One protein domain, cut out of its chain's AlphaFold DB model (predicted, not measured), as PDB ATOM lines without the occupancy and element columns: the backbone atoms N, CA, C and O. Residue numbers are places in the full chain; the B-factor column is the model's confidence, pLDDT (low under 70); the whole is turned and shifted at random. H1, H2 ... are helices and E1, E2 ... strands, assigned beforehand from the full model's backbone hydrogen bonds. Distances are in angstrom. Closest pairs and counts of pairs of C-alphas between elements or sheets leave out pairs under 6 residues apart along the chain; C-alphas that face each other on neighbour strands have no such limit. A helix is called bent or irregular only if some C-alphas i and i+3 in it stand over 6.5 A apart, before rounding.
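What this domain is: This is residues 86 to 149 of the 149 residues of the protein "AMPKBI domain-containing protein" of Gossypium gossypioides (UniProt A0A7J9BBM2). A long, narrow antiparallel hairpin of E2 and E3 makes the long axis, and the shorter E1 lies beside the first half of E2 to make a slim three-stranded sheet. The short helix H1 only grazes this sheet with residues 90 to 91, and from it a long loop swings out, residues 98 to 103 standing free, before the backbone comes back to E1. The printed part has 64 residues with one named helix and three named strands, in the order H1 E1 E2 E3 along the chain; the sheet's order is E1 - E2 - E3, all antiparallel, and the class is mixed, helices and strands. The whole is only just loose, close to compact, with a radius of gyration of the C-alphas of 12.9 A, and elongated, spanning 40 by 24 by 21 A.

Where its parts are: Start at Leu 86 and go on to C-alpha 90 at (-29.056, 37.479, 9.762), where H1 begins; it covers residues 90 to 97, 10.4 A from first to last C-alpha. H1 is neither bent nor irregular, but only just: C-alphas 92 and 95 are 6.0 A apart. Residues 98 to 114 hold no named element. Find C-alpha 115 at (-21.693, 41.625, 3.852); from there E1 runs through residues 115 to 119, 13.3 A. E2 follows as residues 125 to 134, 28.3 A, and E3 as residues 137 to 146, 29.6 A, ending at C-alpha 146 at (-8.961, 30.738, 8.180).

How they stand to each other: Look first at the sheet, a meander, each strand the antiparallel neighbour of the one before. E2 is its inner strand, and E1 and E3 are its edge strands. E2 and E3 form a hairpin, their directions 162 degrees apart; N 128 and O 143 are within hydrogen-bond range at 2.8 A, and so are N 139 and O 132 at 2.8 A. E1 and E2 form a hairpin at 158 degrees, with N 116 and O 129 within range at 2.8 A. H1 is on the sheet but only grazes it; its closest C-alphas to E1 are those of Ile 90 and Tyr 116, 7.9 A apart. H1 and E2 are near each other, with 6 pairs of C-alphas within 10 A. In H1, 1 of 4 O i to N i+4 pairs is within hydrogen-bond range, beside 4 of 5 O i to N i+3 pairs.

The domain as a whole: The two C-alphas farthest apart, those of Gln 136 and Arg 149, are 39.9 A apart. The printed part has no cut and ends at the chain's last residue, 149. The link from H1 to E1 is long, 17 residues; those from E1 to E2 and from E2 to E3 are tight. The mean pLDDT of the printed part is 78.2, and you will find values under 70 at residues 88 to 105 and 148 to 149.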
ATOM      1  N   LEU A  86     -30.041  47.201   9.156       84.75
ATOM      2  CA  LEU A  86     -28.754  46.501   9.026       84.75
ATOM      3  C   LEU A  86     -28.200  45.968  10.351       84.75
ATOM      4  O   LEU A  86     -27.280  45.154  10.350       84.75
ATOM      5  N   ARG A  87     -28.773  46.383  11.486       79.31
ATOM      6  CA  ARG A  87     -28.392  45.879  12.816       79.31
ATOM      7  C   ARG A  87     -28.902  44.461  13.067       79.31
ATOM      8  O   ARG A  87     -28.427  43.799  13.988       79.31
ATOM      9  N   THR A  88     -29.865  43.993  12.269       67.62
ATOM     10  CA  THR A  88     -30.386  42.629  12.375       67.62
ATOM     11  C   THR A  88     -29.303  41.627  11.979       67.62
ATOM     12  O   THR A  88     -28.804  41.603  10.853       67.62
ATOM     13  N   LYS A  89     -28.892  40.788  12.933       63.44
ATOM     14  CA  LYS A  89     -27.950  39.704  12.671       63.44
ATOM     15  C   LYS A  89     -28.690  38.599  11.932       63.44
ATOM     16  O   LYS A  89     -29.263  37.716  12.562       63.44
ATOM     17  N   ILE A  90     -28.605  38.605  10.601       61.28
ATOM     18  CA  ILE A  90     -29.056  37.479   9.762       61.28
ATOM     19  C   ILE A  90     -28.519  36.156  10.323       61.28
ATOM     20  O   ILE A  90     -29.210  35.145  10.292       61.28
ATOM     21  N   LEU A  91     -27.307  36.176  10.892       57.16
ATOM     22  CA  LEU A  91     -26.661  35.000  11.457       57.16
ATOM     23  C   LEU A  91     -27.331  34.412  12.714       57.16
ATOM     24  O   LEU A  91     -27.238  33.205  12.920       57.16
ATOM     25  N   ASP A  92     -28.013  35.217  13.532       56.16
ATOM     26  CA  ASP A  92     -28.719  34.704  14.720       56.16
ATOM     27  C   ASP A  92     -30.012  33.973  14.311       56.16
ATOM     28  O   ASP A  92     -30.370  32.946  14.899       56.16
ATOM     29  N   GLU A  93     -30.640  34.406  13.211       55.31
ATOM     30  CA  GLU A  93     -31.742  33.679  12.569       55.31
ATOM     31  C   GLU A  93     -31.275  32.368  11.905       55.31
ATOM     32  O   GLU A  93     -32.075  31.448  11.734       55.31
ATOM     33  N   GLN A  94     -29.975  32.202  11.610       54.00
ATOM     34  CA  GLN A  94     -29.456  30.967  11.002       54.00
ATOM     35  C   GLN A  94     -29.490  29.744  11.917       54.00
ATOM     36  O   GLN A  94     -29.547  28.618  11.413       54.00
ATOM     37  N   SER A  95     -29.565  29.922  13.243       50.09
ATOM     38  CA  SER A  95     -29.835  28.789  14.145       50.09
ATOM     39  C   SER A  95     -31.201  28.134  13.871       50.09
ATOM     40  O   SER A  95     -31.392  26.950  14.162       50.09
ATOM     41  N   LEU A  96     -32.127  28.871  13.241       46.34
ATOM     42  CA  LEU A  96     -33.429  28.377  12.794       46.34
ATOM     43  C   LEU A  96     -33.356  27.727  11.401       46.34
ATOM     44  O   LEU A  96     -34.117  26.798  11.137       46.34
ATOM     45  N   PHE A  97     -32.423  28.141  10.531       51.28
ATOM     46  CA  PHE A  97     -32.288  27.601   9.166       51.28
ATOM     47  C   PHE A  97     -31.775  26.161   9.127       51.28
ATOM     48  O   PHE A  97     -32.250  25.374   8.311       51.28
ATOM     49  N   VAL A  98     -30.863  25.788  10.032       50.66
ATOM     50  CA  VAL A  98     -30.419  24.387  10.174       50.66
ATOM     51  C   VAL A  98     -31.539  23.517  10.757       50.66
ATOM     52  O   VAL A  98     -31.634  22.332  10.452       50.66
ATOM     53  N   ARG A  99     -32.413  24.103  11.586       50.09
ATOM     54  CA  ARG A  99     -33.433  23.366  12.342       50.09
ATOM     55  C   ARG A  99     -34.740  23.158  11.567       50.09
ATOM     56  O   ARG A  99     -35.429  22.180  11.838       50.09
ATOM     57  N   ASN A 100     -35.100  24.037  10.621       50.25
ATOM     58  CA  ASN A 100     -36.309  23.862   9.808       50.25
ATOM     59  C   ASN A 100     -36.226  24.550   8.418       50.25
ATOM     60  O   ASN A 100     -36.619  25.709   8.269       50.25
ATOM     61  N   PRO A 101     -35.783  23.847   7.357       54.00
ATOM     62  CA  PRO A 101     -35.591  24.433   6.023       54.00
ATOM     63  C   PRO A 101     -36.899  24.812   5.302       54.00
ATOM     64  O   PRO A 101     -36.859  25.437   4.245       54.00
ATOM     65  N   ARG A 102     -38.069  24.441   5.845       47.75
ATOM     66  CA  ARG A 102     -39.391  24.710   5.245       47.75
ATOM     67  C   ARG A 102     -40.064  25.996   5.740       47.75
ATOM     68  O   ARG A 102     -41.111  26.353   5.213       47.75
ATOM     69  N   SER A 103     -39.484  26.701   6.716       50.50
ATOM     70  CA  SER A 103     -40.062  27.919   7.313       50.50
ATOM     71  C   SER A 103     -39.234  29.182   7.052       50.50
ATOM     72  O   SER A 103     -39.194  30.085   7.889       50.50
ATOM     73  N   LEU A 104     -38.536  29.248   5.914       59.88
ATOM     74  CA  LEU A 104     -37.725  30.408   5.545       59.88
ATOM     75  C   LEU A 104     -38.649  31.598   5.259       59.88
ATOM     76  O   LEU A 104     -39.348  31.625   4.244       59.88
ATOM     77  N   ARG A 105     -38.670  32.595   6.148       69.69
ATOM     78  CA  ARG A 105     -39.295  33.883   5.832       69.69
ATOM     79  C   ARG A 105     -38.503  34.536   4.701       69.69
ATOM     80  O   ARG A 105     -37.275  34.477   4.682       69.69
ATOM     81  N   LYS A 106     -39.207  35.152   3.751       78.12
ATOM     82  CA  LYS A 106     -38.585  35.922   2.669       78.12
ATOM     83  C   LYS A 106     -37.704  37.021   3.291       78.12
ATOM     84  O   LYS A 106     -38.248  37.825   4.051       78.12
ATOM     85  N   PRO A 107     -36.391  37.074   3.001       80.62
ATOM     86  CA  PRO A 107     -35.531  38.108   3.560       80.62
ATOM     87  C   PRO A 107     -35.972  39.489   3.061       80.62
ATOM     88  O   PRO A 107     -36.435  39.636   1.924       80.62
ATOM     89  N   SER A 108     -35.833  40.502   3.919       85.00
ATOM     90  CA  SER A 108     -36.107  41.889   3.534       85.00
ATOM     91  C   SER A 108     -35.153  42.327   2.423       85.00
ATOM     92  O   SER A 108     -33.961  42.020   2.463       85.00
ATOM     93  N   HIS A 109     -35.665  43.082   1.447       87.19
ATOM     94  CA  HIS A 109     -34.857  43.588   0.336       87.19
ATOM     95  C   HIS A 109     -33.715  44.504   0.813       87.19
ATOM     96  O   HIS A 109     -32.665  44.530   0.184       87.19
ATOM     97  N   THR A 110     -33.891  45.180   1.954       88.00
ATOM     98  CA  THR A 110     -32.895  46.065   2.583       88.00
ATOM     99  C   THR A 110     -31.680  45.315   3.138       88.00
ATOM    100  O   THR A 110     -30.683  45.937   3.465       88.00
ATOM    101  N   LEU A 111     -31.754  43.990   3.292       87.25
ATOM    102  CA  LEU A 111     -30.653  43.169   3.815       87.25
ATOM    103  C   LEU A 111     -29.833  42.501   2.703       87.25
ATOM    104  O   LEU A 111     -28.813  41.864   2.972       87.25
ATOM    105  N   LEU A 112     -30.284  42.609   1.453       90.25
ATOM    106  CA  LEU A 112     -29.617  41.997   0.309       90.25
ATOM    107  C   LEU A 112     -28.358  42.774  -0.061       90.25
ATOM    108  O   LEU A 112     -28.298  43.983   0.117       90.25
ATOM    109  N   ASN A 113     -27.375  42.078  -0.630       92.00
ATOM    110  CA  ASN A 113     -26.099  42.644  -1.083       92.00
ATOM    111  C   ASN A 113     -25.230  43.268   0.032       92.00
ATOM    112  O   ASN A 113     -24.198  43.863  -0.263       92.00
ATOM    113  N   HIS A 114     -25.597  43.094   1.305       92.00
ATOM    114  CA  HIS A 114     -24.764  43.462   2.450       92.00
ATOM    115  C   HIS A 114     -23.871  42.289   2.882       92.00
ATOM    116  O   HIS A 114     -24.265  41.119   2.800       92.00
ATOM    117  N   LEU A 115     -22.654  42.600   3.336       92.38
ATOM    118  CA  LEU A 115     -21.693  41.625   3.852       92.38
ATOM    119  C   LEU A 115     -21.760  41.575   5.381       92.38
ATOM    120  O   LEU A 115     -21.558  42.581   6.057       92.38
ATOM    121  N   TYR A 116     -21.983  40.382   5.919       89.25
ATOM    122  CA  TYR A 116     -21.970  40.094   7.348       89.25
ATOM    123  C   TYR A 116     -20.727  39.278   7.693       89.25
ATOM    124  O   TYR A 116     -20.359  38.352   6.972       89.25
ATOM    125  N   LYS A 117     -20.099  39.600   8.823       89.56
ATOM    126  CA  LYS A 117     -18.916  38.909   9.338       89.56
ATOM    127  C   LYS A 117     -19.207  38.368  10.732       89.56
ATOM    128  O   LYS A 117     -19.760  39.082  11.568       89.56
ATOM    129  N   LYS A 118     -18.793  37.132  10.996       87.12
ATOM    130  CA  LYS A 118     -18.699  36.566  12.344       87.12
ATOM    131  C   LYS A 118     -17.321  35.967  12.552       87.12
ATOM    132  O   LYS A 118     -16.869  35.151  11.754       87.12
ATOM    133  N   ASP A 119     -16.690  36.365  13.642       88.12
ATOM    134  CA  ASP A 119     -15.435  35.778  14.084       88.12
ATOM    135  C   ASP A 119     -15.695  34.418  14.752       88.12
ATOM    136  O   ASP A 119     -16.682  34.228  15.472       88.12
ATOM    137  N   GLY A 120     -14.838  33.450  14.440       83.62
ATOM    138  CA  GLY A 120     -14.848  32.115  15.019       83.62
ATOM    139  C   GLY A 120     -14.436  32.151  16.485       83.62
ATOM    140  O   GLY A 120     -13.667  33.007  16.919       83.62
ATOM    141  N   SER A 121     -14.938  31.194  17.265       82.31
ATOM    142  CA  SER A 121     -14.565  31.050  18.677       82.31
ATOM    143  C   SER A 121     -13.086  30.705  18.878       82.31
ATOM    144  O   SER A 121     -12.555  30.904  19.962       82.31
ATOM    145  N   ASP A 122     -12.438  30.176  17.842       80.00
ATOM    146  CA  ASP A 122     -11.012  29.851  17.796       80.00
ATOM    147  C   ASP A 122     -10.114  31.086  17.592       80.00
ATOM    148  O   ASP A 122      -8.896  30.983  17.714       80.00
ATOM    149  N   GLY A 123     -10.690  32.247  17.250       80.75
ATOM    150  CA  GLY A 123      -9.954  33.465  16.901       80.75
ATOM    151  C   GLY A 123      -9.135  33.365  15.606       80.75
ATOM    152  O   GLY A 123      -8.465  34.326  15.237       80.75
ATOM    153  N   GLN A 124      -9.186  32.224  14.918       85.56
ATOM    154  CA  GLN A 124      -8.401  31.914  13.719       85.56
ATOM    155  C   GLN A 124      -9.279  31.667  12.494       85.56
ATOM    156  O   GLN A 124      -8.764  31.541  11.382       85.56
ATOM    157  N   SER A 125     -10.597  31.620  12.671       89.25
ATOM    158  CA  SER A 125     -11.558  31.448  11.593       89.25
ATOM    159  C   SER A 125     -12.490  32.646  11.500       89.25
ATOM    160  O   SER A 125     -12.880  33.245  12.500       89.25
ATOM    161  N   VAL A 126     -12.894  32.984  10.281       91.81
ATOM    162  CA  VAL A 126     -13.934  33.973  10.006       91.81
ATOM    163  C   VAL A 126     -14.998  33.357   9.108       91.81
ATOM    164  O   VAL A 126     -14.692  32.670   8.132       91.81
ATOM    165  N   ALA A 127     -16.259  33.613   9.443       90.31
ATOM    166  CA  ALA A 127     -17.400  33.326   8.592       90.31
ATOM    167  C   ALA A 127     -17.888  34.634   7.958       90.31
ATOM    168  O   ALA A 127     -18.263  35.578   8.658       90.31
ATOM    169  N   LEU A 128     -17.883  34.683   6.632       91.69
ATOM    170  CA  LEU A 128     -18.439  35.769   5.834       91.69
ATOM    171  C   LEU A 128     -19.763  35.315   5.233       91.69
ATOM    172  O   LEU A 128     -19.861  34.200   4.733       91.69
ATOM    173  N   CYS A 129     -20.781  36.165   5.271       89.75
ATOM    174  CA  CYS A 129     -22.122  35.841   4.810       89.75
ATOM    175  C   CYS A 129     -22.690  36.987   3.971       89.75
ATOM    176  O   CYS A 129     -22.646  38.140   4.393       89.75
ATOM    177  N   SER A 130     -23.284  36.678   2.819       91.25
ATOM    178  CA  SER A 130     -24.075  37.645   2.051       91.25
ATOM    179  C   SER A 130     -25.287  36.981   1.411       91.25
ATOM    180  O   SER A 130     -25.260  35.792   1.088       91.25
ATOM    181  N   THR A 131     -26.371  37.744   1.262       90.69
ATOM    182  CA  THR A 131     -27.610  37.274   0.636       90.69
ATOM    183  C   THR A 131     -27.860  38.039  -0.650       90.69
ATOM    184  O   THR A 131     -27.970  39.263  -0.639       90.69
ATOM    185  N   HIS A 132     -28.011  37.311  -1.750       92.00
ATOM    186  CA  HIS A 132     -28.307  37.862  -3.064       92.00
ATOM    187  C   HIS A 132     -29.659  37.361  -3.564       92.00
ATOM    188  O   HIS A 132     -30.111  36.263  -3.228       92.00
ATOM    189  N   ARG A 133     -30.313  38.172  -4.395       92.62
ATOM    190  CA  ARG A 133     -31.513  37.759  -5.122       92.62
ATOM    191  C   ARG A 133     -31.120  37.308  -6.523       92.62
ATOM    192  O   ARG A 133     -30.559  38.090  -7.281       92.62
ATOM    193  N   PHE A 134     -31.468  36.074  -6.868       91.12
ATOM    194  CA  PHE A 134     -31.355  35.538  -8.219       91.12
ATOM    195  C   PHE A 134     -32.763  35.301  -8.769       91.12
ATOM    196  O   PHE A 134     -33.482  34.408  -8.310       91.12
ATOM    197  N   LEU A 135     -33.178  36.138  -9.725       91.12
ATOM    198  CA  LEU A 135     -34.552  36.195 -10.232       91.12
ATOM    199  C   LEU A 135     -35.569  36.389  -9.084       91.12
ATOM    200  O   LEU A 135     -35.593  37.429  -8.424       91.12
ATOM    201  N   GLN A 136     -36.406  35.383  -8.831       89.31
ATOM    202  CA  GLN A 136     -37.427  35.384  -7.778       89.31
ATOM    203  C   GLN A 136     -36.994  34.625  -6.513       89.31
ATOM    204  O   GLN A 136     -37.790  34.468  -5.587       89.31
ATOM    205  N   LYS A 137     -35.749  34.138  -6.459       89.38
ATOM    206  CA  LYS A 137     -35.214  33.355  -5.341       89.38
ATOM    207  C   LYS A 137     -34.124  34.120  -4.601       89.38
ATOM    208  O   LYS A 137     -33.462  34.991  -5.158       89.38
ATOM    209  N   TYR A 138     -33.936  33.763  -3.338       87.62
ATOM    210  CA  TYR A 138     -32.911  34.327  -2.468       87.62
ATOM    211  C   TYR A 138     -31.871  33.261  -2.169       87.62
ATOM    212  O   TYR A 138     -32.223  32.123  -1.864       87.62
ATOM    213  N   VAL A 139     -30.600  33.631  -2.277       88.94
ATOM    214  CA  VAL A 139     -29.460  32.750  -2.037       88.94
ATOM    215  C   VAL A 139     -28.571  33.413  -1.001       88.94
ATOM    216  O   VAL A 139     -28.075  34.515  -1.223       88.94
ATOM    217  N   THR A 140     -28.368  32.738   0.124       88.69
ATOM    218  CA  THR A 140     -27.412  33.154   1.152       88.69
ATOM    219  C   THR A 140     -26.162  32.299   1.015       88.69
ATOM    220  O   THR A 140     -26.234  31.075   1.107       88.69
ATOM    221  N   VAL A 141     -25.021  32.941   0.782       90.38
ATOM    222  CA  VAL A 141     -23.713  32.285   0.692       90.38
ATOM    223  C   VAL A 141     -22.964  32.532   1.991       90.38
ATOM    224  O   VAL A 141     -22.894  33.672   2.448       90.38
ATOM    225  N   VAL A 142     -22.397  31.469   2.563       90.25
ATOM    226  CA  VAL A 142     -21.523  31.543   3.737       90.25
ATOM    227  C   VAL A 142     -20.156  30.978   3.368       90.25
ATOM    228  O   VAL A 142     -20.045  29.825   2.957       90.25
ATOM    229  N   LEU A 143     -19.120  31.798   3.513       91.88
ATOM    230  CA  LEU A 143     -17.729  31.436   3.290       91.88
ATOM    231  C   LEU A 143     -17.008  31.363   4.632       91.88
ATOM    232  O   LEU A 143     -16.889  32.368   5.333       91.88
ATOM    233  N   TYR A 144     -16.482  30.187   4.954       91.38
ATOM    234  CA  TYR A 144     -15.573  30.002   6.076       91.38
ATOM    235  C   TYR A 144     -14.140  30.096   5.571       91.38
ATOM    236  O   TYR A 144     -13.760  29.399   4.629       91.38
ATOM    237  N   LYS A 145     -13.345  30.964   6.189       91.88
ATOM    238  CA  LYS A 145     -11.937  31.153   5.849       91.88
ATOM    239  C   LYS A 145     -11.105  31.210   7.123       91.88
ATOM    240  O   LYS A 145     -11.495  31.875   8.078       91.88
ATOM    241  N   SER A 146      -9.952  30.544   7.123       90.62
ATOM    242  CA  SER A 146      -8.961  30.738   8.180       90.62
ATOM    243  C   SER A 146      -8.215  32.055   7.958       90.62
ATOM    244  O   SER A 146      -7.793  32.372   6.841       90.62
ATOM    245  N   VAL A 147      -8.082  32.839   9.019       83.38
ATOM    246  CA  VAL A 147      -7.292  34.065   9.053       83.38
ATOM    247  C   VAL A 147      -5.898  33.673   9.531       83.38
ATOM    248  O   VAL A 147      -5.592  33.739  10.719       83.38
ATOM    249  N   HIS A 148      -5.054  33.208   8.610       69.62
ATOM    250  CA  HIS A 148      -3.625  33.128   8.894       69.62
ATOM    251  C   HIS A 148      -3.097  34.555   9.031       69.62
ATOM    252  O   HIS A 148      -3.266  35.367   8.118       69.62
ATOM    253  N   ARG A 149      -2.554  34.861  10.207       59.19
ATOM    254  CA  ARG A 149      -1.923  36.140  10.513       59.19
ATOM    255  C   ARG A 149      -0.449  36.099  10.146       59.19
ATOM    256  O   ARG A 149       0.163  35.032  10.373       59.19
TER     257      ARG A 149